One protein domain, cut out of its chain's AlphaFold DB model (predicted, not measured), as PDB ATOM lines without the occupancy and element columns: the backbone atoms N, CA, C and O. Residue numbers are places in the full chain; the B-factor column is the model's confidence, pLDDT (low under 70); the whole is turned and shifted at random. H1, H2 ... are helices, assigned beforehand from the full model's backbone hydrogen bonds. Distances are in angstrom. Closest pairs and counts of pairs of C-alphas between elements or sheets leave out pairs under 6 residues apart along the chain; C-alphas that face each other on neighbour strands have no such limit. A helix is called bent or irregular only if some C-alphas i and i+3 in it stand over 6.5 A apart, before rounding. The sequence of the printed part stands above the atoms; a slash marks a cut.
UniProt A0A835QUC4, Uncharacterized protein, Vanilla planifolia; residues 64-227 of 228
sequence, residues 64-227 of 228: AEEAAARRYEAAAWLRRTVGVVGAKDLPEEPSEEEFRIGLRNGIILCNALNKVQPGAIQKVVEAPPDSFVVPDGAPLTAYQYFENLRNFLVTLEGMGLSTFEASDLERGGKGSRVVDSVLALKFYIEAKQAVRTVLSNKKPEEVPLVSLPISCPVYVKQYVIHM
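What this domain is: This is residues 64 to 227 of the 228 residues of an uncharacterized protein of Vanilla planifolia (UniProt A0A835QUC4). Crossed helices make the body: H3 lies in its middle, with H1 and H4 packed on it and long H6 running past, while H2 and H5 sit near the first residues of H6. Two loops stick out at opposite ends, residues 132 to 140 and 200 to 206. The printed part has 164 residues with seven named helices, H1 to H7, and no named strand: all helix. It is only just compact, close to loose, with a radius of gyration of the C-alphas of 17.9 A and spans of 65 by 37 by 27 A.

How they stand to each other: Start at H1, residues 64 to 86, irregular with C-alphas 81 and 84 9.2 A apart, and with a kink of 72 degrees near residue 80. Its residues 71 to 75 alone only just touch H2, residues 96 to 103, with 3 pairs of C-alphas within 8 A, the closest Arg 71 and Phe 99 at 7.5 A. Its residues 78 to 86 alone touch H3, residues 107 to 116, about perpendicular at 74 degrees; the closest C-alphas, Val 82 and Ala 112, are 5.3 A apart. H4, residues 140 to 158, touches H3, closest at C-alphas Phe 152 and Cys 110, 5.7 A. H5, residues 166 to 169, touches H2, closest at C-alphas Leu 169 and Arg 100, 4.9 A. H6, residues 175 to 200, touches H1 at a steep tilt of 59 degrees, closest at C-alphas Leu 183 and Ala 74, 5.8 A. H7, residues 217 to 225, and H6 are near each other, closest C-alphas 8.3 A. Every O i to N i+4 pair is within hydrogen-bond range in H2, H3 and H6, against 16 of 19 in H1, 13 of 15 in H4 and 3 of 5 in H7; H5 is too short for one.

Where its parts are: Find C-alpha 64 at (-27.821, 15.432, 15.418); H1 runs 27.9 A from there. H4 spans 28.0 A, and H6 38.0 A from C-alpha 175 at (-21.996, 26.372, 13.098). H7 ends at C-alpha 225, (10.505, 22.879, 2.721).

The domain as a whole: The farthest C-alphas, Asp 136 and Glu 205, are 65.7 A apart. The printed part has no cut; the links H3 to H4 and H6 to H7 are long. Residues 127 to 145 and 196 to 227 have pLDDT under 70.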
ATOM      1  N   ALA A  64     -27.622  14.324  14.489       87.19
ATOM      2  CA  ALA A  64     -27.821  15.432  15.418       87.19
ATOM      3  C   ALA A  64     -27.037  15.214  16.722       87.19
ATOM      4  O   ALA A  64     -26.402  16.147  17.215       87.19
ATOM      5  N   GLU A  65     -27.020  13.979  17.227       87.62
ATOM      6  CA  GLU A  65     -26.228  13.573  18.388       87.62
ATOM      7  C   GLU A  65     -24.721  13.687  18.118       87.62
ATOM      8  O   GLU A  65     -24.009  14.324  18.889       87.62
ATOM      9  N   GLU A  66     -24.232  13.192  16.977       88.31
ATOM     10  CA  GLU A  66     -22.832  13.365  16.557       88.31
ATOM     11  C   GLU A  66     -22.443  14.848  16.453       88.31
ATOM     12  O   GLU A  66     -21.361  15.256  16.887       88.31
ATOM     13  N   ALA A  67     -23.323  15.685  15.897       89.56
ATOM     14  CA  ALA A  67     -23.097  17.123  15.814       89.56
ATOM     15  C   ALA A  67     -23.070  17.782  17.203       89.56
ATOM     16  O   ALA A  67     -22.283  18.706  17.427       89.56
ATOM     17  N   ALA A  68     -23.900  17.319  18.139       92.31
ATOM     18  CA  ALA A  68     -23.879  17.768  19.527       92.31
ATOM     19  C   ALA A  68     -22.593  17.339  20.245       92.31
ATOM     20  O   ALA A  68     -21.939  18.184  20.852       92.31
ATOM     21  N   ALA A  69     -22.168  16.083  20.091       92.69
ATOM     22  CA  ALA A  69     -20.941  15.560  20.683       92.69
ATOM     23  C   ALA A  69     -19.699  16.326  20.204       92.69
ATOM     24  O   ALA A  69     -18.858  16.722  21.008       92.69
ATOM     25  N   ARG A  70     -19.610  16.628  18.900       95.56
ATOM     26  CA  ARG A  70     -18.517  17.447  18.343       95.56
ATOM     27  C   ARG A  70     -18.523  18.875  18.887       95.56
ATOM     28  O   ARG A  70     -17.459  19.421  19.179       95.56
ATOM     29  N   ARG A  71     -19.706  19.489  19.028       97.38
ATOM     30  CA  ARG A  71     -19.854  20.827  19.634       97.38
ATOM     31  C   ARG A  71     -19.410  20.822  21.091       97.38
ATOM     32  O   ARG A  71     -18.637  21.693  21.483       97.38
ATOM     33  N   TYR A  72     -19.847  19.826  21.854       95.69
ATOM     34  CA  TYR A  72     -19.431  19.623  23.235       95.69
ATOM     35  C   TYR A  72     -17.912  19.469  23.343       95.69
ATOM     36  O   TYR A  72     -17.273  20.178  24.115       95.69
ATOM     37  N   GLU A  73     -17.304  18.616  22.516       96.12
ATOM     38  CA  GLU A  73     -15.856  18.410  22.517       96.12
ATOM     39  C   GLU A  73     -15.090  19.709  22.225       96.12
ATOM     40  O   GLU A  73     -14.143  20.050  22.943       96.12
ATOM     41  N   ALA A  74     -15.515  20.453  21.199       96.62
ATOM     42  CA  ALA A  74     -14.912  21.727  20.831       96.62
ATOM     43  C   ALA A  74     -15.023  22.752  21.971       96.62
ATOM     44  O   ALA A  74     -14.030  23.387  22.338       96.62
ATOM     45  N   ALA A  75     -16.208  22.880  22.573       96.50
ATOM     46  CA  ALA A  75     -16.450  23.802  23.675       96.50
ATOM     47  C   ALA A  75     -15.653  23.429  24.929       96.50
ATOM     48  O   ALA A  75     -14.999  24.281  25.534       96.50
ATOM     49  N   ALA A  76     -15.633  22.145  25.283       95.56
ATOM     50  CA  ALA A  76     -14.875  21.637  26.414       95.56
ATOM     51  C   ALA A  76     -13.367  21.861  26.227       95.56
ATOM     52  O   ALA A  76     -12.678  22.242  27.175       95.56
ATOM     53  N   TRP A  77     -12.842  21.676  25.010       95.62
ATOM     54  CA  TRP A  77     -11.445  21.984  24.710       95.62
ATOM     55  C   TRP A  77     -11.137  23.475  24.865       95.62
ATOM     56  O   TRP A  77     -10.174  23.818  25.549       95.62
ATOM     57  N   LEU A  78     -11.973  24.360  24.310       96.44
ATOM     58  CA  LEU A  78     -11.805  25.805  24.471       96.44
ATOM     59  C   LEU A  78     -11.811  26.199  25.953       96.44
ATOM     60  O   LEU A  78     -10.857  26.832  26.405       96.44
ATOM     61  N   ARG A  79     -12.808  25.749  26.731       94.81
ATOM     62  CA  ARG A  79     -12.915  26.003  28.181       94.81
ATOM     63  C   ARG A  79     -11.672  25.547  28.945       94.81
ATOM     64  O   ARG A  79     -11.170  26.295  29.781       94.81
ATOM     65  N   ARG A  80     -11.147  24.353  28.651       94.25
ATOM     66  CA  ARG A  80      -9.909  23.852  29.277       94.25
ATOM     67  C   ARG A  80      -8.691  24.695  28.908       94.25
ATOM     68  O   ARG A  80      -7.866  24.966  29.774       94.25
ATOM     69  N   THR A  81      -8.582  25.121  27.651       93.38
ATOM     70  CA  THR A  81      -7.423  25.874  27.153       93.38
ATOM     71  C   THR A  81      -7.389  27.311  27.681       93.38
ATOM     72  O   THR A  81      -6.327  27.779  28.098       93.38
ATOM     73  N   VAL A  82      -8.519  28.031  27.680       91.31
ATOM     74  CA  VAL A  82      -8.559  29.442  28.127       91.31
ATOM     75  C   VAL A  82      -8.888  29.614  29.611       91.31
ATOM     76  O   VAL A  82      -8.611  30.673  30.174       91.31
ATOM     77  N   GLY A  83      -9.420  28.576  30.258       88.81
ATOM     78  CA  GLY A  83      -9.848  28.589  31.653       88.81
ATOM     79  C   GLY A  83     -11.248  29.181  31.860       88.81
ATOM     80  O   GLY A  83     -11.822  29.816  30.976       88.81
ATOM     81  N   VAL A  84     -11.788  28.994  33.069       76.25
ATOM     82  CA  VAL A  84     -13.177  29.349  33.436       76.25
ATOM     83  C   VAL A  84     -13.499  30.824  33.175       76.25
ATOM     84  O   VAL A  84     -14.566  31.138  32.666       76.25
ATOM     85  N   VAL A  85     -12.560  31.731  33.464       77.88
ATOM     86  CA  VAL A  85     -12.749  33.177  33.249       77.88
ATOM     87  C   VAL A  85     -12.703  33.537  31.760       77.88
ATOM     88  O   VAL A  85     -13.470  34.380  31.304       77.88
ATOM     89  N   GLY A  86     -11.829  32.880  30.992       79.44
ATOM     90  CA  GLY A  86     -11.624  33.170  29.572       79.44
ATOM     91  C   GLY A  86     -12.714  32.620  28.651       79.44
ATOM     92  O   GLY A  86     -12.830  33.092  27.527       79.44
ATOM     93  N   ALA A  87     -13.501  31.643  29.114       85.31
ATOM     94  CA  ALA A  87     -14.611  31.029  28.379       85.31
ATOM     95  C   ALA A  87     -15.962  31.221  29.085       85.31
ATOM     96  O   ALA A  87     -16.855  30.392  28.938       85.31
ATOM     97  N   LYS A  88     -16.119  32.305  29.855       83.50
ATOM     98  CA  LYS A  88     -17.358  32.606  30.593       83.50
ATOM     99  C   LYS A  88     -18.613  32.629  29.704       83.50
ATOM    100  O   LYS A  88     -19.690  32.282  30.171       83.50
ATOM    101  N   ASP A  89     -18.451  32.998  28.433       85.06
ATOM    102  CA  ASP A  89     -19.539  33.137  27.458       85.06
ATOM    103  C   ASP A  89     -19.834  31.820  26.709       85.06
ATOM    104  O   ASP A  89     -20.613  31.807  25.759       85.06
ATOM    105  N   LEU A  90     -19.196  30.709  27.105       91.19
ATOM    106  CA  LEU A  90     -19.361  29.400  26.480       91.19
ATOM    107  C   LEU A  90     -19.828  28.365  27.520       91.19
ATOM    108  O   LEU A  90     -19.033  27.967  28.381       91.19
ATOM    109  N   PRO A  91     -21.097  27.914  27.465       90.94
ATOM    110  CA  PRO A  91     -21.628  26.949  28.423       90.94
ATOM    111  C   PRO A  91     -20.994  25.560  28.249       90.94
ATOM    112  O   PRO A  91     -20.258  25.298  27.296       90.94
ATOM    113  N   GLU A  92     -21.258  24.665  29.204       90.25
ATOM    114  CA  GLU A  92     -20.714  23.303  29.197       90.25
ATOM    115  C   GLU A  92     -21.215  22.468  28.024       90.25
ATOM    116  O   GLU A  92     -20.415  21.859  27.316       90.25
ATOM    117  N   GLU A  93     -22.522  22.510  27.796       92.31
ATOM    118  CA  GLU A  93     -23.207  21.825  26.708       92.31
ATOM    119  C   GLU A  93     -23.924  22.871  25.847       92.31
ATOM    120  O   GLU A  93     -25.133  23.057  25.968       92.31
ATOM    121  N   PRO A  94     -23.191  23.623  25.006       93.62
ATOM    122  CA  PRO A  94     -23.805  24.667  24.204       93.62
ATOM    123  C   PRO A  94     -24.720  24.060  23.148       93.62
ATOM    124  O   PRO A  94     -24.340  23.108  22.461       93.62
ATOM    125  N   SER A  95     -25.881  24.671  22.926       94.62
ATOM    126  CA  SER A  95     -26.633  24.554  21.674       94.62
ATOM    127  C   SER A  95     -25.833  25.132  20.494       94.62
ATOM    128  O   SER A  95     -24.771  25.736  20.661       94.62
ATOM    129  N   GLU A  96     -26.290  24.917  19.258       93.69
ATOM    130  CA  GLU A  96     -25.586  25.452  18.084       93.69
ATOM    131  C   GLU A  96     -25.585  26.986  18.084       93.69
ATOM    132  O   GLU A  96     -24.571  27.605  17.764       93.69
ATOM    133  N   GLU A  97     -26.698  27.598  18.493       92.06
ATOM    134  CA  GLU A  97     -26.807  29.051  18.612       92.06
ATOM    135  C   GLU A  97     -25.889  29.586  19.716       92.06
ATOM    136  O   GLU A  97     -25.120  30.509  19.462       92.06
ATOM    137  N   GLU A  98     -25.889  28.980  20.905       93.62
ATOM    138  CA  GLU A  98     -25.018  29.411  22.009       93.62
ATOM    139  C   GLU A  98     -23.537  29.267  21.658       93.62
ATOM    140  O   GLU A  98     -22.747  30.161  21.954       93.62
ATOM    141  N   PHE A  99     -23.161  28.186  20.966       95.62
ATOM    142  CA  PHE A  99     -21.795  28.002  20.481       95.62
ATOM    143  C   PHE A  99     -21.387  29.122  19.516       95.62
ATOM    144  O   PHE A  99     -20.296  29.680  19.637       95.62
ATOM    145  N   ARG A 100     -22.266  29.502  18.577       93.94
ATOM    146  CA  ARG A 100     -22.004  30.615  17.649       93.94
ATOM    147  C   ARG A 100     -21.922  31.956  18.372       93.94
ATOM    148  O   ARG A 100     -20.982  32.709  18.135       93.94
ATOM    149  N   ILE A 101     -22.872  32.247  19.261       89.62
ATOM    150  CA  ILE A 101     -22.920  33.507  20.014       89.62
ATOM    151  C   ILE A 101     -21.671  33.665  20.888       89.62
ATOM    152  O   ILE A 101     -21.028  34.712  20.825       89.62
ATOM    153  N   GLY A 102     -21.279  32.628  21.633       90.88
ATOM    154  CA  GLY A 102     -20.117  32.670  22.527       90.88
ATOM    155  C   GLY A 102     -18.785  32.891  21.800       90.88
ATOM    156  O   GLY A 102     -17.869  33.501  22.346       90.88
ATOM    157  N   LEU A 103     -18.674  32.452  20.541       93.75
ATOM    158  CA  LEU A 103     -17.466  32.625  19.722       93.75
ATOM    159  C   LEU A 103     -17.505  33.865  18.817       93.75
ATOM    160  O   LEU A 103     -16.504  34.186  18.170       93.75
ATOM    161  N   ARG A 104     -18.632  34.585  18.779       90.69
ATOM    162  CA  ARG A 104     -18.905  35.641  17.795       90.69
ATOM    163  C   ARG A 104     -17.932  36.813  17.848       90.69
ATOM    164  O   ARG A 104     -17.618  37.396  16.816       90.69
ATOM    165  N   ASN A 105     -17.449  37.152  19.041       87.44
ATOM    166  CA  ASN A 105     -16.510  38.257  19.245       87.44
ATOM    167  C   ASN A 105     -15.031  37.866  19.034       87.44
ATOM    168  O   ASN A 105     -14.141  38.702  19.199       87.44
ATOM    169  N   GLY A 106     -14.755  36.592  18.727       90.38
ATOM    170  CA  GLY A 106     -13.414  36.059  18.494       90.38
ATOM    171  C   GLY A 106     -12.497  35.996  19.724       90.38
ATOM    172  O   GLY A 106     -11.393  35.475  19.604       90.38
ATOM    173  N   ILE A 107     -12.915  36.470  20.904       90.69
ATOM    174  CA  ILE A 107     -12.048  36.576  22.093       90.69
ATOM    175  C   ILE A 107     -11.615  35.188  22.571       90.69
ATOM    176  O   ILE A 107     -10.421  34.937  22.730       90.69
ATOM    177  N   ILE A 108     -12.569  34.266  22.745       93.50
ATOM    178  CA  ILE A 108     -12.285  32.891  23.190       93.50
ATOM    179  C   ILE A 108     -11.329  32.198  22.209       93.50
ATOM    180  O   ILE A 108     -10.372  31.550  22.631       93.50
ATOM    181  N   LEU A 109     -11.550  32.374  20.902       94.69
ATOM    182  CA  LEU A 109     -10.731  31.772  19.846       94.69
ATOM    183  C   LEU A 109      -9.296  32.310  19.862       94.69
ATOM    184  O   LEU A 109      -8.339  31.531  19.867       94.69
ATOM    185  N   CYS A 110      -9.135  33.632  19.932       93.62
ATOM    186  CA  CYS A 110      -7.820  34.258  20.006       93.62
ATOM    187  C   CYS A 110      -7.067  33.867  21.276       93.62
ATOM    188  O   CYS A 110      -5.883  33.531  21.222       93.62
ATOM    189  N   ASN A 111      -7.757  33.875  22.417       92.56
ATOM    190  CA  ASN A 111      -7.176  33.498  23.698       92.56
ATOM    191  C   ASN A 111      -6.760  32.027  23.703       92.56
ATOM    192  O   ASN A 111      -5.672  31.712  24.185       92.56
ATOM    193  N   ALA A 112      -7.563  31.134  23.116       94.00
ATOM    194  CA  ALA A 112      -7.203  29.728  22.982       94.00
ATOM    195  C   ALA A 112      -5.919  29.573  22.164       94.00
ATOM    196  O   ALA A 112      -4.998  28.876  22.593       94.00
ATOM    197  N   LEU A 113      -5.816  30.285  21.038       91.69
ATOM    198  CA  LEU A 113      -4.637  30.238  20.181       91.69
ATOM    199  C   LEU A 113      -3.386  30.802  20.869       91.69
ATOM    200  O   LEU A 113      -2.314  30.207  20.790       91.69
ATOM    201  N   ASN A 114      -3.525  31.900  21.609       91.75
ATOM    202  CA  ASN A 114      -2.427  32.491  22.372       91.75
ATOM    203  C   ASN A 114      -1.981  31.623  23.557       91.75
ATOM    204  O   ASN A 114      -0.802  31.629  23.907       91.75
ATOM    205  N   LYS A 115      -2.886  30.849  24.170       90.25
ATOM    206  CA  LYS A 115      -2.534  29.897  25.236       90.25
ATOM    207  C   LYS A 115      -1.684  28.743  24.715       90.25
ATOM    208  O   LYS A 115      -0.736  28.337  25.381       90.25
ATOM    209  N   VAL A 116      -2.001  28.229  23.530       84.69
ATOM    210  CA  VAL A 116      -1.272  27.101  22.922       84.69
ATOM    211  C   VAL A 116      -0.017  27.541  22.169       84.69
ATOM    212  O   VAL A 116       0.962  26.796  22.092       84.69
ATOM    213  N   GLN A 117      -0.031  28.752  21.620       83.88
ATOM    214  CA  GLN A 117       1.084  29.373  20.924       83.88
ATOM    215  C   GLN A 117       1.201  30.838  21.368       83.88
ATOM    216  O   GLN A 117       0.609  31.723  20.744       83.88
ATOM    217  N   PRO A 118       1.982  31.106  22.431       85.69
ATOM    218  CA  PRO A 118       2.203  32.464  22.911       85.69
ATOM    219  C   PRO A 118       2.694  33.381  21.789       85.69
ATOM    220  O   PRO A 118       3.635  33.043  21.070       85.69
ATOM    221  N   GLY A 119       2.040  34.534  21.633       83.06
ATOM    222  CA  GLY A 119       2.379  35.532  20.615       83.06
ATOM    223  C   GLY A 119       1.823  35.264  19.212       83.06
ATOM    224  O   GLY A 119       2.183  35.997  18.296       83.06
ATOM    225  N   ALA A 120       0.953  34.262  19.025       84.75
ATOM    226  CA  ALA A 120       0.291  34.021  17.738       84.75
ATOM    227  C   ALA A 120      -0.567  35.215  17.289       84.75
ATOM    228  O   ALA A 120      -0.560  35.577  16.118       84.75
ATOM    229  N   ILE A 121      -1.269  35.851  18.230       87.31
ATOM    230  CA  ILE A 121      -2.103  37.029  17.994       87.31
ATOM    231  C   ILE A 121      -1.654  38.123  18.962       87.31
ATOM    232  O   ILE A 121      -1.885  38.033  20.167       87.31
ATOM    233  N   GLN A 122      -1.002  39.161  18.432       76.69
ATOM    234  CA  GLN A 122      -0.398  40.237  19.232       76.69
ATOM    235  C   GLN A 122      -1.416  41.113  19.967       76.69
ATOM    236  O   GLN A 122      -1.096  41.660  21.019       76.69
ATOM    237  N   LYS A 123      -2.632  41.255  19.430       79.19
ATOM    238  CA  LYS A 123      -3.676  42.100  20.010       79.19
ATOM    239  C   LYS A 123      -5.006  41.359  20.017       79.19
ATOM    240  O   LYS A 123      -5.536  41.035  18.956       79.19
ATOM    241  N   VAL A 124      -5.533  41.132  21.216       80.12
ATOM    242  CA  VAL A 124      -6.906  40.675  21.439       80.12
ATOM    243  C   VAL A 124      -7.657  41.829  22.085       80.12
ATOM    244  O   VAL A 124      -7.233  42.342  23.118       80.12
ATOM    245  N   VAL A 125      -8.725  42.289  21.442       79.25
ATOM    246  CA  VAL A 125      -9.580  43.342  21.985       79.25
ATOM    247  C   VAL A 125     -10.596  42.702  22.920       79.25
ATOM    248  O   VAL A 125     -11.467  41.960  22.465       79.25
ATOM    249  N   GLU A 126     -10.481  42.983  24.214       71.62
ATOM    250  CA  GLU A 126     -11.446  42.550  25.222       71.62
ATOM    251  C   GLU A 126     -12.556  43.589  25.409       71.62
ATOM    252  O   GLU A 126     -12.320  44.798  25.387       71.62
ATOM    253  N   ALA A 127     -13.780  43.103  25.595       58.66
ATOM    254  CA  ALA A 127     -14.928  43.927  25.933       58.66
ATOM    255  C   ALA A 127     -14.874  44.358  27.407       58.66
ATOM    256  O   ALA A 127     -14.634  43.502  28.266       58.66
ATOM    257  N   PRO A 128     -15.207  45.615  27.751       55.50
ATOM    258  CA  PRO A 128     -15.575  45.945  29.119       55.50
ATOM    259  C   PRO A 128     -16.767  45.070  29.553       55.50
ATOM    260  O   PRO A 128     -17.700  44.892  28.755       55.50
ATOM    261  N   PRO A 129     -16.767  44.539  30.790       50.12
ATOM    262  CA  PRO A 129     -17.775  43.589  31.267       50.12
ATOM    263  C   PRO A 129     -19.230  44.099  31.196       50.12
ATOM    264  O   PRO A 129     -20.132  43.272  31.143       50.12
ATOM    265  N   ASP A 130     -19.450  45.416  31.096       48.09
ATOM    266  CA  ASP A 130     -20.776  46.066  31.055       48.09
ATOM    267  C   ASP A 130     -21.319  46.392  29.648       48.09
ATOM    268  O   ASP A 130     -22.367  47.016  29.504       48.09
ATOM    269  N   SER A 131     -20.652  45.974  28.572       49.22
ATOM    270  CA  SER A 131     -21.076  46.341  27.204       49.22
ATOM    271  C   SER A 131     -22.244  45.516  26.629       49.22
ATOM    272  O   SER A 131     -22.643  45.737  25.487       49.22
ATOM    273  N   PHE A 132     -22.834  44.599  27.408       47.41
ATOM    274  CA  PHE A 132     -23.942  43.740  26.960       47.41
ATOM    275  C   PHE A 132     -25.306  44.443  26.866       47.41
ATOM    276  O   PHE A 132     -26.248  43.859  26.333       47.41
ATOM    277  N   VAL A 133     -25.426  45.697  27.316       48.53
ATOM    278  CA  VAL A 133     -26.644  46.500  27.134       48.53
ATOM    279  C   VAL A 133     -26.283  47.877  26.585       48.53
ATOM    280  O   VAL A 133     -26.082  48.834  27.324       48.53
ATOM    281  N   VAL A 134     -26.246  47.991  25.260       45.34
ATOM    282  CA  VAL A 134     -26.456  49.277  24.587       45.34
ATOM    283  C   VAL A 134     -27.713  49.121  23.730       45.34
ATOM    284  O   VAL A 134     -27.648  48.454  22.698       45.34
ATOM    285  N   PRO A 135     -28.860  49.699  24.138       48.75
ATOM    286  CA  PRO A 135     -30.078  49.698  23.328       48.75
ATOM    287  C   PRO A 135     -29.951  50.537  22.045       48.75
ATOM    288  O   PRO A 135     -30.807  50.424  21.180       48.75
ATOM    289  N   ASP A 136     -28.886  51.340  21.906       46.88
ATOM    290  CA  ASP A 136     -28.754  52.377  20.871       46.88
ATOM    291  C   ASP A 136     -27.380  52.402  20.167       46.88
ATOM    292  O   ASP A 136     -26.700  53.421  20.084       46.88
ATOM    293  N   GLY A 137     -26.955  51.261  19.618       49.03
ATOM    294  CA  GLY A 137     -26.142  51.251  18.392       49.03
ATOM    295  C   GLY A 137     -24.868  52.112  18.351       49.03
ATOM    296  O   GLY A 137     -24.630  52.774  17.343       49.03
ATOM    297  N   ALA A 138     -24.006  52.077  19.373       43.44
ATOM    298  CA  ALA A 138     -22.658  52.640  19.253       43.44
ATOM    299  C   ALA A 138     -21.796  51.755  18.308       43.44
ATOM    300  O   ALA A 138     -21.454  50.632  18.682       43.44
ATOM    301  N   PRO A 139     -21.400  52.211  17.100       48.41
ATOM    302  CA  PRO A 139     -20.825  51.342  16.056       48.41
ATOM    303  C   PRO A 139     -19.364  50.915  16.289       48.41
ATOM    304  O   PRO A 139     -18.815  50.127  15.519       48.41
ATOM    305  N   LEU A 140     -18.703  51.456  17.318       44.69
ATOM    306  CA  LEU A 140     -17.250  51.352  17.487       44.69
ATOM    307  C   LEU A 140     -16.789  50.035  18.132       44.69
ATOM    308  O   LEU A 140     -15.673  49.598  17.870       44.69
ATOM    309  N   THR A 141     -17.632  49.366  18.924       54.28
ATOM    310  CA  THR A 141     -17.272  48.118  19.630       54.28
ATOM    311  C   THR A 141     -17.437  46.870  18.762       54.28
ATOM    312  O   THR A 141     -16.616  45.959  18.831       54.28
ATOM    313  N   ALA A 142     -18.441  46.837  17.879       57.44
ATOM    314  CA  ALA A 142     -18.668  45.705  16.974       57.44
ATOM    315  C   ALA A 142     -17.525  45.521  15.955       57.44
ATOM    316  O   ALA A 142     -17.130  44.391  15.663       57.44
ATOM    317  N   TYR A 143     -16.953  46.624  15.453       59.41
ATOM    318  CA  TYR A 143     -15.852  46.584  14.485       59.41
ATOM    319  C   TYR A 143     -14.558  46.014  15.085       59.41
ATOM    320  O   TYR A 143     -13.817  45.298  14.417       59.41
ATOM    321  N   GLN A 144     -14.292  46.276  16.363       67.75
ATOM    322  CA  GLN A 144     -13.067  45.818  17.018       67.75
ATOM    323  C   GLN A 144     -13.076  44.309  17.298       67.75
ATOM    324  O   GLN A 144     -12.048  43.649  17.171       67.75
ATOM    325  N   TYR A 145     -14.234  43.723  17.612       68.88
ATOM    326  CA  TYR A 145     -14.338  42.267  17.767       68.88
ATOM    327  C   TYR A 145     -14.213  41.521  16.439       68.88
ATOM    328  O   TYR A 145     -13.722  40.393  16.398       68.88
ATOM    329  N   PHE A 146     -14.587  42.168  15.335       81.56
ATOM    330  CA  PHE A 146     -14.320  41.627  14.008       81.56
ATOM    331  C   PHE A 146     -12.810  41.498  13.738       81.56
ATOM    332  O   PHE A 146     -12.389  40.536  13.096       81.56
ATOM    333  N   GLU A 147     -11.973  42.389  14.288       85.62
ATOM    334  CA  GLU A 147     -10.511  42.260  14.190       85.62
ATOM    335  C   GLU A 147      -9.989  41.010  14.906       85.62
ATOM    336  O   GLU A 147      -9.118  40.329  14.364       85.62
ATOM    337  N   ASN A 148     -10.537  40.658  16.076       90.31
ATOM    338  CA  ASN A 148     -10.172  39.418  16.770       90.31
ATOM    339  C   ASN A 148     -10.434  38.211  15.871       90.31
ATOM    340  O   ASN A 148      -9.542  37.395  15.631       90.31
ATOM    341  N   LEU A 149     -11.650  38.132  15.327       91.06
ATOM    342  CA  LEU A 149     -12.032  37.028  14.462       91.06
ATOM    343  C   LEU A 149     -11.143  36.962  13.213       91.06
ATOM    344  O   LEU A 149     -10.634  35.895  12.876       91.06
ATOM    345  N   ARG A 150     -10.887  38.101  12.564       91.19
ATOM    346  CA  ARG A 150      -9.987  38.178  11.408       91.19
ATOM    347  C   ARG A 150      -8.577  37.695  11.749       91.19
ATOM    348  O   ARG A 150      -8.027  36.889  11.007       91.19
ATOM    349  N   ASN A 151      -8.001  38.157  12.857       91.69
ATOM    350  CA  ASN A 151      -6.652  37.769  13.280       91.69
ATOM    351  C   ASN A 151      -6.558  36.261  13.534       91.69
ATOM    352  O   ASN A 151      -5.591  35.617  13.120       91.69
ATOM    353  N   PHE A 152      -7.582  35.682  14.163       93.75
ATOM    354  CA  PHE A 152      -7.675  34.240  14.356       93.75
ATOM    355  C   PHE A 152      -7.726  33.482  13.024       93.75
ATOM    356  O   PHE A 152      -6.936  32.560  12.818       93.75
ATOM    357  N   LEU A 153      -8.601  33.895  12.103       93.56
ATOM    358  CA  LEU A 153      -8.767  33.240  10.803       93.56
ATOM    359  C   LEU A 153      -7.498  33.314   9.943       93.56
ATOM    360  O   LEU A 153      -7.078  32.293   9.406       93.56
ATOM    361  N   VAL A 154      -6.844  34.477   9.884       91.56
ATOM    362  CA  VAL A 154      -5.554  34.652   9.188       91.56
ATOM    363  C   VAL A 154      -4.485  33.733   9.780       91.56
ATOM    364  O   VAL A 154      -3.684  33.148   9.053       91.56
ATOM    365  N   THR A 155      -4.481  33.561  11.103       91.06
ATOM    366  CA  THR A 155      -3.513  32.678  11.760       91.06
ATOM    367  C   THR A 155      -3.791  31.203  11.456       91.06
ATOM    368  O   THR A 155      -2.852  30.459  11.179       91.06
ATOM    369  N   LEU A 156      -5.059  30.771  11.457       89.81
ATOM    370  CA  LEU A 156      -5.439  29.408  11.060       89.81
ATOM    371  C   LEU A 156      -5.077  29.106   9.604       89.81
ATOM    372  O   LEU A 156      -4.544  28.032   9.315       89.81
ATOM    373  N   GLU A 157      -5.331  30.054   8.702       88.31
ATOM    374  CA  GLU A 157      -4.973  29.936   7.290       88.31
ATOM    375  C   GLU A 157      -3.454  29.810   7.114       88.31
ATOM    376  O   GLU A 157      -2.984  28.918   6.408       88.31
ATOM    377  N   GLY A 158      -2.671  30.613   7.845       84.94
ATOM    378  CA  GLY A 158      -1.211  30.495   7.884       84.94
ATOM    379  C   GLY A 158      -0.706  29.147   8.420       84.94
ATOM    380  O   GLY A 158       0.393  28.718   8.070       84.94
ATOM    381  N   MET A 159      -1.505  28.446   9.230       82.88
ATOM    382  CA  MET A 159      -1.231  27.074   9.685       82.88
ATOM    383  C   MET A 159      -1.718  25.997   8.698       82.88
ATOM    384  O   MET A 159      -1.469  24.811   8.920       82.88
ATOM    385  N   GLY A 160      -2.408  26.378   7.618       82.56
ATOM    386  CA  GLY A 160      -3.000  25.455   6.648       82.56
ATOM    387  C   GLY A 160      -4.188  24.656   7.196       82.56
ATOM    388  O   GLY A 160      -4.449  23.549   6.721       82.56
ATOM    389  N   LEU A 161      -4.871  25.180   8.217       85.75
ATOM    390  CA  LEU A 161      -6.046  24.562   8.835       85.75
ATOM    391  C   LEU A 161      -7.336  25.042   8.164       85.75
ATOM    392  O   LEU A 161      -7.357  26.073   7.493       85.75
ATOM    393  N   SER A 162      -8.431  24.300   8.352       86.06
ATOM    394  CA  SER A 162      -9.744  24.749   7.881       86.06
ATOM    395  C   SER A 162     -10.146  26.027   8.581       86.06
ATOM    396  O   SER A 162     -10.007  26.147   9.799       86.06
ATOM    397  N   THR A 163     -10.703  26.935   7.793       91.38
ATOM    398  CA  THR A 163     -11.255  28.200   8.249       91.38
ATOM    399  C   THR A 163     -12.770  28.237   8.044       91.38
ATOM    400  O   THR A 163     -13.382  27.376   7.397       91.38
ATOM    401  N   PHE A 164     -13.379  29.265   8.618       94.50
ATOM    402  CA  PHE A 164     -14.791  29.597   8.492       94.50
ATOM    403  C   PHE A 164     -14.928  31.108   8.258       94.50
ATOM    404  O   PHE A 164     -13.940  31.843   8.299       94.50
ATOM    405  N   GLU A 165     -16.142  31.578   8.005       92.00
ATOM    406  CA  GLU A 165     -16.428  32.986   7.718       92.00
ATOM    407  C   GLU A 165     -17.252  33.632   8.832       92.00
ATOM    408  O   GLU A 165     -17.938  32.956   9.596       92.00
ATOM    409  N   ALA A 166     -17.243  34.964   8.913       88.62
ATOM    410  CA  ALA A 166     -18.031  35.681   9.918       88.62
ATOM    411  C   ALA A 166     -19.533  35.345   9.844       88.62
ATOM    412  O   ALA A 166     -20.163  35.167  10.884       88.62
ATOM    413  N   SER A 167     -20.072  35.152   8.633       90.25
ATOM    414  CA  SER A 167     -21.454  34.712   8.392       90.25
ATOM    415  C   SER A 167     -21.776  33.350   9.009       90.25
ATOM    416  O   SER A 167     -22.929  33.085   9.337       90.25
ATOM    417  N   ASP A 168     -20.777  32.483   9.213       93.38
ATOM    418  CA  ASP A 168     -20.983  31.186   9.858       93.38
ATOM    419  C   ASP A 168     -21.297  31.328  11.359       93.38
ATOM    420  O   ASP A 168     -21.888  30.420  11.936       93.38
ATOM    421  N   LEU A 169     -20.956  32.464  11.982       91.06
ATOM    422  CA  LEU A 169     -21.276  32.801  13.377       91.06
ATOM    423  C   LEU A 169     -22.547  33.656  13.515       91.06
ATOM    424  O   LEU A 169     -23.026  33.886  14.627       91.06
ATOM    425  N   GLU A 170     -23.105  34.153  12.412       88.56
ATOM    426  CA  GLU A 170     -24.354  34.915  12.423       88.56
ATOM    427  C   GLU A 170     -25.573  34.008  12.597       88.56
ATOM    428  O   GLU A 170     -25.481  32.784  12.504       88.56
ATOM    429  N   ARG A 171     -26.736  34.607  12.874       86.38
ATOM    430  CA  ARG A 171     -27.993  33.872  13.052       86.38
ATOM    431  C   ARG A 171     -28.312  33.063  11.791       86.38
ATOM    432  O   ARG A 171     -28.484  33.641  10.723       86.38
ATOM    433  N   GLY A 172     -28.436  31.745  11.939       86.62
ATOM    434  CA  GLY A 172     -28.634  30.825  10.810       86.62
ATOM    435  C   GLY A 172     -27.351  30.477  10.041       86.62
ATOM    436  O   GLY A 172     -27.427  29.839   8.993       86.62
ATOM    437  N   GLY A 173     -26.186  30.885  10.549       89.56
ATOM    438  CA  GLY A 173     -24.874  30.526  10.023       89.56
ATOM    439  C   GLY A 173     -24.528  29.050  10.224       89.56
ATOM    440  O   GLY A 173     -25.155  28.337  11.010       89.56
ATOM    441  N   LYS A 174     -23.507  28.576   9.501       91.50
ATOM    442  CA  LYS A 174     -23.081  27.168   9.497       91.50
ATOM    443  C   LYS A 174     -22.165  26.865  10.685       91.50
ATOM    444  O   LYS A 174     -20.947  26.755  10.521       91.50
ATOM    445  N   GLY A 175     -22.747  26.657  11.868       91.19
ATOM    446  CA  GLY A 175     -21.996  26.372  13.098       91.19
ATOM    447  C   GLY A 175     -21.057  25.166  12.979       91.19
ATOM    448  O   GLY A 175     -19.972  25.159  13.559       91.19
ATOM    449  N   SER A 176     -21.405  24.183  12.146       92.50
ATOM    450  CA  SER A 176     -20.561  23.018  11.854       92.50
ATOM    451  C   SER A 176     -19.177  23.369  11.290       92.50
ATOM    452  O   SER A 176     -18.197  22.747  11.691       92.50
ATOM    453  N   ARG A 177     -19.045  24.398  10.437       93.88
ATOM    454  CA  ARG A 177     -17.730  24.846   9.922       93.88
ATOM    455  C   ARG A 177     -16.846  25.411  11.031       93.88
ATOM    456  O   ARG A 177     -15.633  25.199  11.030       93.88
ATOM    457  N   VAL A 178     -17.458  26.115  11.983       96.00
ATOM    458  CA  VAL A 178     -16.767  26.673  13.153       96.00
ATOM    459  C   VAL A 178     -16.259  25.537  14.038       96.00
ATOM    460  O   VAL A 178     -15.083  25.517  14.397       96.00
ATOM    461  N   VAL A 179     -17.114  24.549  14.324       95.94
ATOM    462  CA  VAL A 179     -16.754  23.345  15.093       95.94
ATOM    463  C   VAL A 179     -15.598  22.599  14.433       95.94
ATOM    464  O   VAL A 179     -14.610  22.294  15.097       95.94
ATOM    465  N   ASP A 180     -15.685  22.353  13.125       93.06
ATOM    466  CA  ASP A 180     -14.648  21.655  12.363       93.06
ATOM    467  C   ASP A 180     -13.301  22.383  12.445       93.06
ATOM    468  O   ASP A 180     -12.267  21.751  12.654       93.06
ATOM    469  N   SER A 181     -13.315  23.714  12.352       94.88
ATOM    470  CA  SER A 181     -12.110  24.545  12.444       94.88
ATOM    471  C   SER A 181     -11.482  24.512  13.841       94.88
ATOM    472  O   SER A 181     -10.264  24.382  13.971       94.88
ATOM    473  N   VAL A 182     -12.300  24.565  14.898       96.12
ATOM    474  CA  VAL A 182     -11.828  24.463  16.291       96.12
ATOM    475  C   VAL A 182     -11.239  23.080  16.574       96.12
ATOM    476  O   VAL A 182     -10.159  22.982  17.157       96.12
ATOM    477  N   LEU A 183     -11.901  22.007  16.131       93.38
ATOM    478  CA  LEU A 183     -11.389  20.646  16.300       93.38
ATOM    479  C   LEU A 183     -10.105  20.419  15.491       93.38
ATOM    480  O   LEU A 183      -9.161  19.823  16.004       93.38
ATOM    481  N   ALA A 184     -10.012  20.945  14.265       89.50
ATOM    482  CA  ALA A 184      -8.780  20.896  13.479       89.50
ATOM    483  C   ALA A 184      -7.611  21.578  14.209       89.50
ATOM    484  O   ALA A 184      -6.514  21.019  14.274       89.50
ATOM    485  N   LEU A 185      -7.854  22.746  14.817       92.44
ATOM    486  CA  LEU A 185      -6.864  23.427  15.651       92.44
ATOM    487  C   LEU A 185      -6.465  22.585  16.870       92.44
ATOM    488  O   LEU A 185      -5.271  22.426  17.122       92.44
ATOM    489  N   LYS A 186      -7.435  22.014  17.595       92.75
ATOM    490  CA  LYS A 186      -7.181  21.098  18.719       92.75
ATOM    491  C   LYS A 186      -6.219  19.982  18.314       92.75
ATOM    492  O   LYS A 186      -5.150  19.854  18.912       92.75
ATOM    493  N   PHE A 187      -6.555  19.230  17.266       88.75
ATOM    494  CA  PHE A 187      -5.736  18.107  16.807       88.75
ATOM    495  C   PHE A 187      -4.341  18.547  16.352       88.75
ATOM    496  O   PHE A 187      -3.353  17.883  16.665       88.75
ATOM    497  N   TYR A 188      -4.236  19.684  15.659       85.75
ATOM    498  CA  TYR A 188      -2.951  20.236  15.234       85.75
ATOM    499  C   TYR A 188      -2.028  20.546  16.421       85.75
ATOM    500  O   TYR A 188      -0.839  20.206  16.406       85.75
ATOM    501  N   ILE A 189      -2.569  21.167  17.470       86.12
ATOM    502  CA  ILE A 189      -1.809  21.522  18.669       86.12
ATOM    503  C   ILE A 189      -1.414  20.280  19.467       86.12
ATOM    504  O   ILE A 189      -0.252  20.169  19.861       86.12
ATOM    505  N   GLU A 190      -2.334  19.339  19.674       85.12
ATOM    506  CA  GLU A 190      -2.059  18.082  20.382       85.12
ATOM    507  C   GLU A 190      -0.956  17.283  19.668       85.12
ATOM    508  O   GLU A 190       0.007  16.839  20.300       85.12
ATOM    509  N   ALA A 191      -1.007  17.204  18.332       78.62
ATOM    510  CA  ALA A 191       0.046  16.584  17.533       78.62
ATOM    511  C   ALA A 191       1.396  17.304  17.696       78.62
ATOM    512  O   ALA A 191       2.430  16.665  17.900       78.62
ATOM    513  N   LYS A 192       1.403  18.643  17.662       79.62
ATOM    514  CA  LYS A 192       2.616  19.457  17.857       79.62
ATOM    515  C   LYS A 192       3.236  19.277  19.244       79.62
ATOM    516  O   LYS A 192       4.462  19.261  19.369       79.62
ATOM    517  N   GLN A 193       2.418  19.132  20.281       74.25
ATOM    518  CA  GLN A 193       2.886  18.889  21.646       74.25
ATOM    519  C   GLN A 193       3.476  17.487  21.807       74.25
ATOM    520  O   GLN A 193       4.566  17.359  22.360       74.25
ATOM    521  N   ALA A 194       2.826  16.458  21.253       72.62
ATOM    522  CA  ALA A 194       3.345  15.091  21.280       72.62
ATOM    523  C   ALA A 194       4.751  15.000  20.661       72.62
ATOM    524  O   ALA A 194       5.656  14.410  21.252       72.62
ATOM    525  N   VAL A 195       4.971  15.668  19.521       70.56
ATOM    526  CA  VAL A 195       6.289  15.739  18.868       70.56
ATOM    527  C   VAL A 195       7.332  16.415  19.760       70.56
ATOM    528  O   VAL A 195       8.430  15.883  19.923       70.56
ATOM    529  N   ARG A 196       7.005  17.558  20.382       69.81
ATOM    530  CA  ARG A 196       7.927  18.252  21.302       69.81
ATOM    531  C   ARG A 196       8.351  17.376  22.477       69.81
ATOM    532  O   ARG A 196       9.535  17.347  22.805       69.81
ATOM    533  N   THR A 197       7.414  16.652  23.081       66.31
ATOM    534  CA  THR A 197       7.699  15.750  24.204       66.31
ATOM    535  C   THR A 197       8.634  14.613  23.789       66.31
ATOM    536  O   THR A 197       9.571  14.293  24.517       66.31
ATOM    537  N   VAL A 198       8.440  14.038  22.598       65.31
ATOM    538  CA  VAL A 198       9.324  12.985  22.065       65.31
ATOM    539  C   VAL A 198      10.737  13.518  21.800       65.31
ATOM    540  O   VAL A 198      11.710  12.848  22.144       65.31
ATOM    541  N   LEU A 199      10.866  14.725  21.237       60.25
ATOM    542  CA  LEU A 199      12.167  15.350  20.965       60.25
ATOM    543  C   LEU A 199      12.927  15.718  22.246       60.25
ATOM    544  O   LEU A 199      14.144  15.573  22.293       60.25
ATOM    545  N   SER A 200      12.224  16.151  23.297       61.44
ATOM    546  CA  SER A 200      12.849  16.505  24.578       61.44
ATOM    547  C   SER A 200      13.407  15.298  25.348       61.44
ATOM    548  O   SER A 200      14.210  15.489  26.257       61.44
ATOM    549  N   ASN A 201      12.997  14.072  25.002       58.25
ATOM    550  CA  ASN A 201      13.332  12.848  25.736       58.25
ATOM    551  C   ASN A 201      14.390  11.964  25.038       58.25
ATOM    552  O   ASN A 201      14.609  10.832  25.469       58.25
ATOM    553  N   LYS A 202      15.067  12.444  23.979       48.59
ATOM    554  CA  LYS A 202      16.099  11.677  23.249       48.59
ATOM    555  C   LYS A 202      17.456  12.391  23.186       48.59
ATOM    556  O   LYS A 202      17.522  13.592  22.943       48.59
ATOM    557  N   LYS A 203      18.552  11.632  23.351       43.16
ATOM    558  CA  LYS A 203      19.912  12.068  22.970       43.16
ATOM    559  C   LYS A 203      20.006  12.193  21.434       43.16
ATOM    560  O   LYS A 203      19.361  11.406  20.743       43.16
ATOM    561  N   PRO A 204      20.797  13.144  20.900       43.44
ATOM    562  CA  PRO A 204      20.678  13.658  19.527       43.44
ATOM    563  C   PRO A 204      21.042  12.711  18.363       43.44
ATOM    564  O   PRO A 204      21.124  13.190  17.238       43.44
ATOM    565  N   GLU A 205      21.220  11.402  18.562       47.28
ATOM    566  CA  GLU A 205      21.767  10.517  17.513       47.28
ATOM    567  C   GLU A 205      20.853   9.359  17.061       47.28
ATOM    568  O   GLU A 205      21.139   8.712  16.063       47.28
ATOM    569  N   GLU A 206      19.687   9.144  17.680       44.09
ATOM    570  CA  GLU A 206      18.718   8.138  17.202       44.09
ATOM    571  C   GLU A 206      17.280   8.667  17.229       44.09
ATOM    572  O   GLU A 206      16.465   8.375  18.115       44.09
ATOM    573  N   VAL A 207      16.932   9.445  16.205       44.03
ATOM    574  CA  VAL A 207      15.532   9.742  15.886       44.03
ATOM    575  C   VAL A 207      15.153   8.909  14.656       44.03
ATOM    576  O   VAL A 207      15.397   9.344  13.532       44.03
ATOM    577  N   PRO A 208      14.583   7.695  14.813       38.38
ATOM    578  CA  PRO A 208      14.045   6.972  13.673       38.38
ATOM    579  C   PRO A 208      12.851   7.761  13.129       38.38
ATOM    580  O   PRO A 208      11.988   8.196  13.896       38.38
ATOM    581  N   LEU A 209      12.768   7.889  11.805       43.56
ATOM    582  CA  LEU A 209      11.703   8.561  11.040       43.56
ATOM    583  C   LEU A 209      10.279   7.986  11.255       43.56
ATOM    584  O   LEU A 209       9.356   8.343  10.530       43.56
ATOM    585  N   VAL A 210      10.077   7.098  12.233       40.97
ATOM    586  CA  VAL A 210       8.863   6.280  12.402       40.97
ATOM    587  C   VAL A 210       8.053   6.649  13.658       40.97
ATOM    588  O   VAL A 210       6.934   6.180  13.819       40.97
ATOM    589  N   SER A 211       8.548   7.527  14.539       40.03
ATOM    590  CA  SER A 211       7.856   7.865  15.802       40.03
ATOM    591  C   SER A 211       7.167   9.236  15.843       40.03
ATOM    592  O   SER A 211       6.684   9.646  16.896       40.03
ATOM    593  N   LEU A 212       7.104   9.964  14.728       41.38
ATOM    594  CA  LEU A 212       6.230  11.137  14.615       41.38
ATOM    595  C   LEU A 212       4.833  10.645  14.217       41.38
ATOM    596  O   LEU A 212       4.759   9.709  13.425       41.38
ATOM    597  N   PRO A 213       3.722  11.223  14.704       39.00
ATOM    598  CA  PRO A 213       2.413  10.906  14.154       39.00
ATOM    599  C   PRO A 213       2.397  11.337  12.680       39.00
ATOM    600  O   PRO A 213       2.123  12.486  12.345       39.00
ATOM    601  N   ILE A 214       2.673  10.381  11.787       43.69
ATOM    602  CA  ILE A 214       2.619  10.491  10.316       43.69
ATOM    603  C   ILE A 214       1.192  10.885   9.853       43.69
ATOM    604  O   ILE A 214       0.956  11.229   8.701       43.69
ATOM    605  N   SER A 215       0.232  10.907  10.781       45.16
ATOM    606  CA  SER A 215      -1.183  11.202  10.583       45.16
ATOM    607  C   SER A 215      -1.550  12.694  10.498       45.16
ATOM    608  O   SER A 215      -2.727  13.012  10.429       45.16
ATOM    609  N   CYS A 216      -0.612  13.645  10.502       36.34
ATOM    610  CA  CYS A 216      -0.946  15.059  10.257       36.34
ATOM    611  C   CYS A 216      -0.437  15.512   8.876       36.34
ATOM    612  O   CYS A 216       0.769  15.722   8.723       36.34
ATOM    613  N   PRO A 217      -1.326  15.745   7.882       41.56
ATOM    614  CA  PRO A 217      -0.946  16.194   6.534       41.56
ATOM    615  C   PRO A 217      -0.118  17.489   6.515       41.56
ATOM    616  O   PRO A 217       0.625  17.742   5.569       41.56
ATOM    617  N   VAL A 218      -0.215  18.299   7.574       45.81
ATOM    618  CA  VAL A 218       0.506  19.572   7.720       45.81
ATOM    619  C   VAL A 218       2.023  19.364   7.866       45.81
ATOM    620  O   VAL A 218       2.806  20.154   7.339       45.81
ATOM    621  N   TYR A 219       2.471  18.269   8.496       39.22
ATOM    622  CA  TYR A 219       3.901  18.040   8.753       39.22
ATOM    623  C   TYR A 219       4.695  17.635   7.508       39.22
ATOM    624  O   TYR A 219       5.876  17.969   7.410       39.22
ATOM    625  N   VAL A 220       4.057  16.986   6.527       39.94
ATOM    626  CA  VAL A 220       4.734  16.564   5.288       39.94
ATOM    627  C   VAL A 220       5.193  17.779   4.472       39.94
ATOM    628  O   VAL A 220       6.281  17.754   3.905       39.94
ATOM    629  N   LYS A 221       4.431  18.883   4.466       32.91
ATOM    630  CA  LYS A 221       4.843  20.120   3.780       32.91
ATOM    631  C   LYS A 221       6.005  20.822   4.487       32.91
ATOM    632  O   LYS A 221       6.967  21.189   3.820       32.91
ATOM    633  N   GLN A 222       5.959  20.977   5.812       31.66
ATOM    634  CA  GLN A 222       6.996  21.724   6.538       31.66
ATOM    635  C   GLN A 222       8.366  21.023   6.488       31.66
ATOM    636  O   GLN A 222       9.390  21.684   6.325       31.66
ATOM    637  N   TYR A 223       8.392  19.687   6.570       29.22
ATOM    638  CA  TYR A 223       9.637  18.912   6.487       29.22
ATOM    639  C   TYR A 223      10.277  18.957   5.093       29.22
ATOM    640  O   TYR A 223      11.498  19.027   4.983       29.22
ATOM    641  N   VAL A 224       9.472  18.969   4.025       34.91
ATOM    642  CA  VAL A 224       9.976  19.045   2.641       34.91
ATOM    643  C   VAL A 224      10.526  20.438   2.303       34.91
ATOM    644  O   VAL A 224      11.427  20.552   1.477       34.91
ATOM    645  N   ILE A 225      10.035  21.501   2.951       34.78
ATOM    646  CA  ILE A 225      10.505  22.879   2.721       34.78
ATOM    647  C   ILE A 225      11.846  23.157   3.429       34.78
ATOM    648  O   ILE A 225      12.642  23.934   2.914       34.78
ATOM    649  N   HIS A 226      12.132  22.511   4.564       29.97
ATOM    650  CA  HIS A 226      13.394  22.688   5.303       29.97
ATOM    651  C   HIS A 226      14.535  21.739   4.895       29.97
ATOM    652  O   HIS A 226      15.623  21.837   5.452       29.97
ATOM    653  N   MET A 227      14.318  20.848   3.922       28.81
ATOM    654  CA  MET A 227      15.369  20.002   3.330       28.81
ATOM    655  C   MET A 227      15.825  20.483   1.937       28.81
ATOM    656  O   MET A 227      16.305  19.679   1.137       28.81
TER     657      MET A 227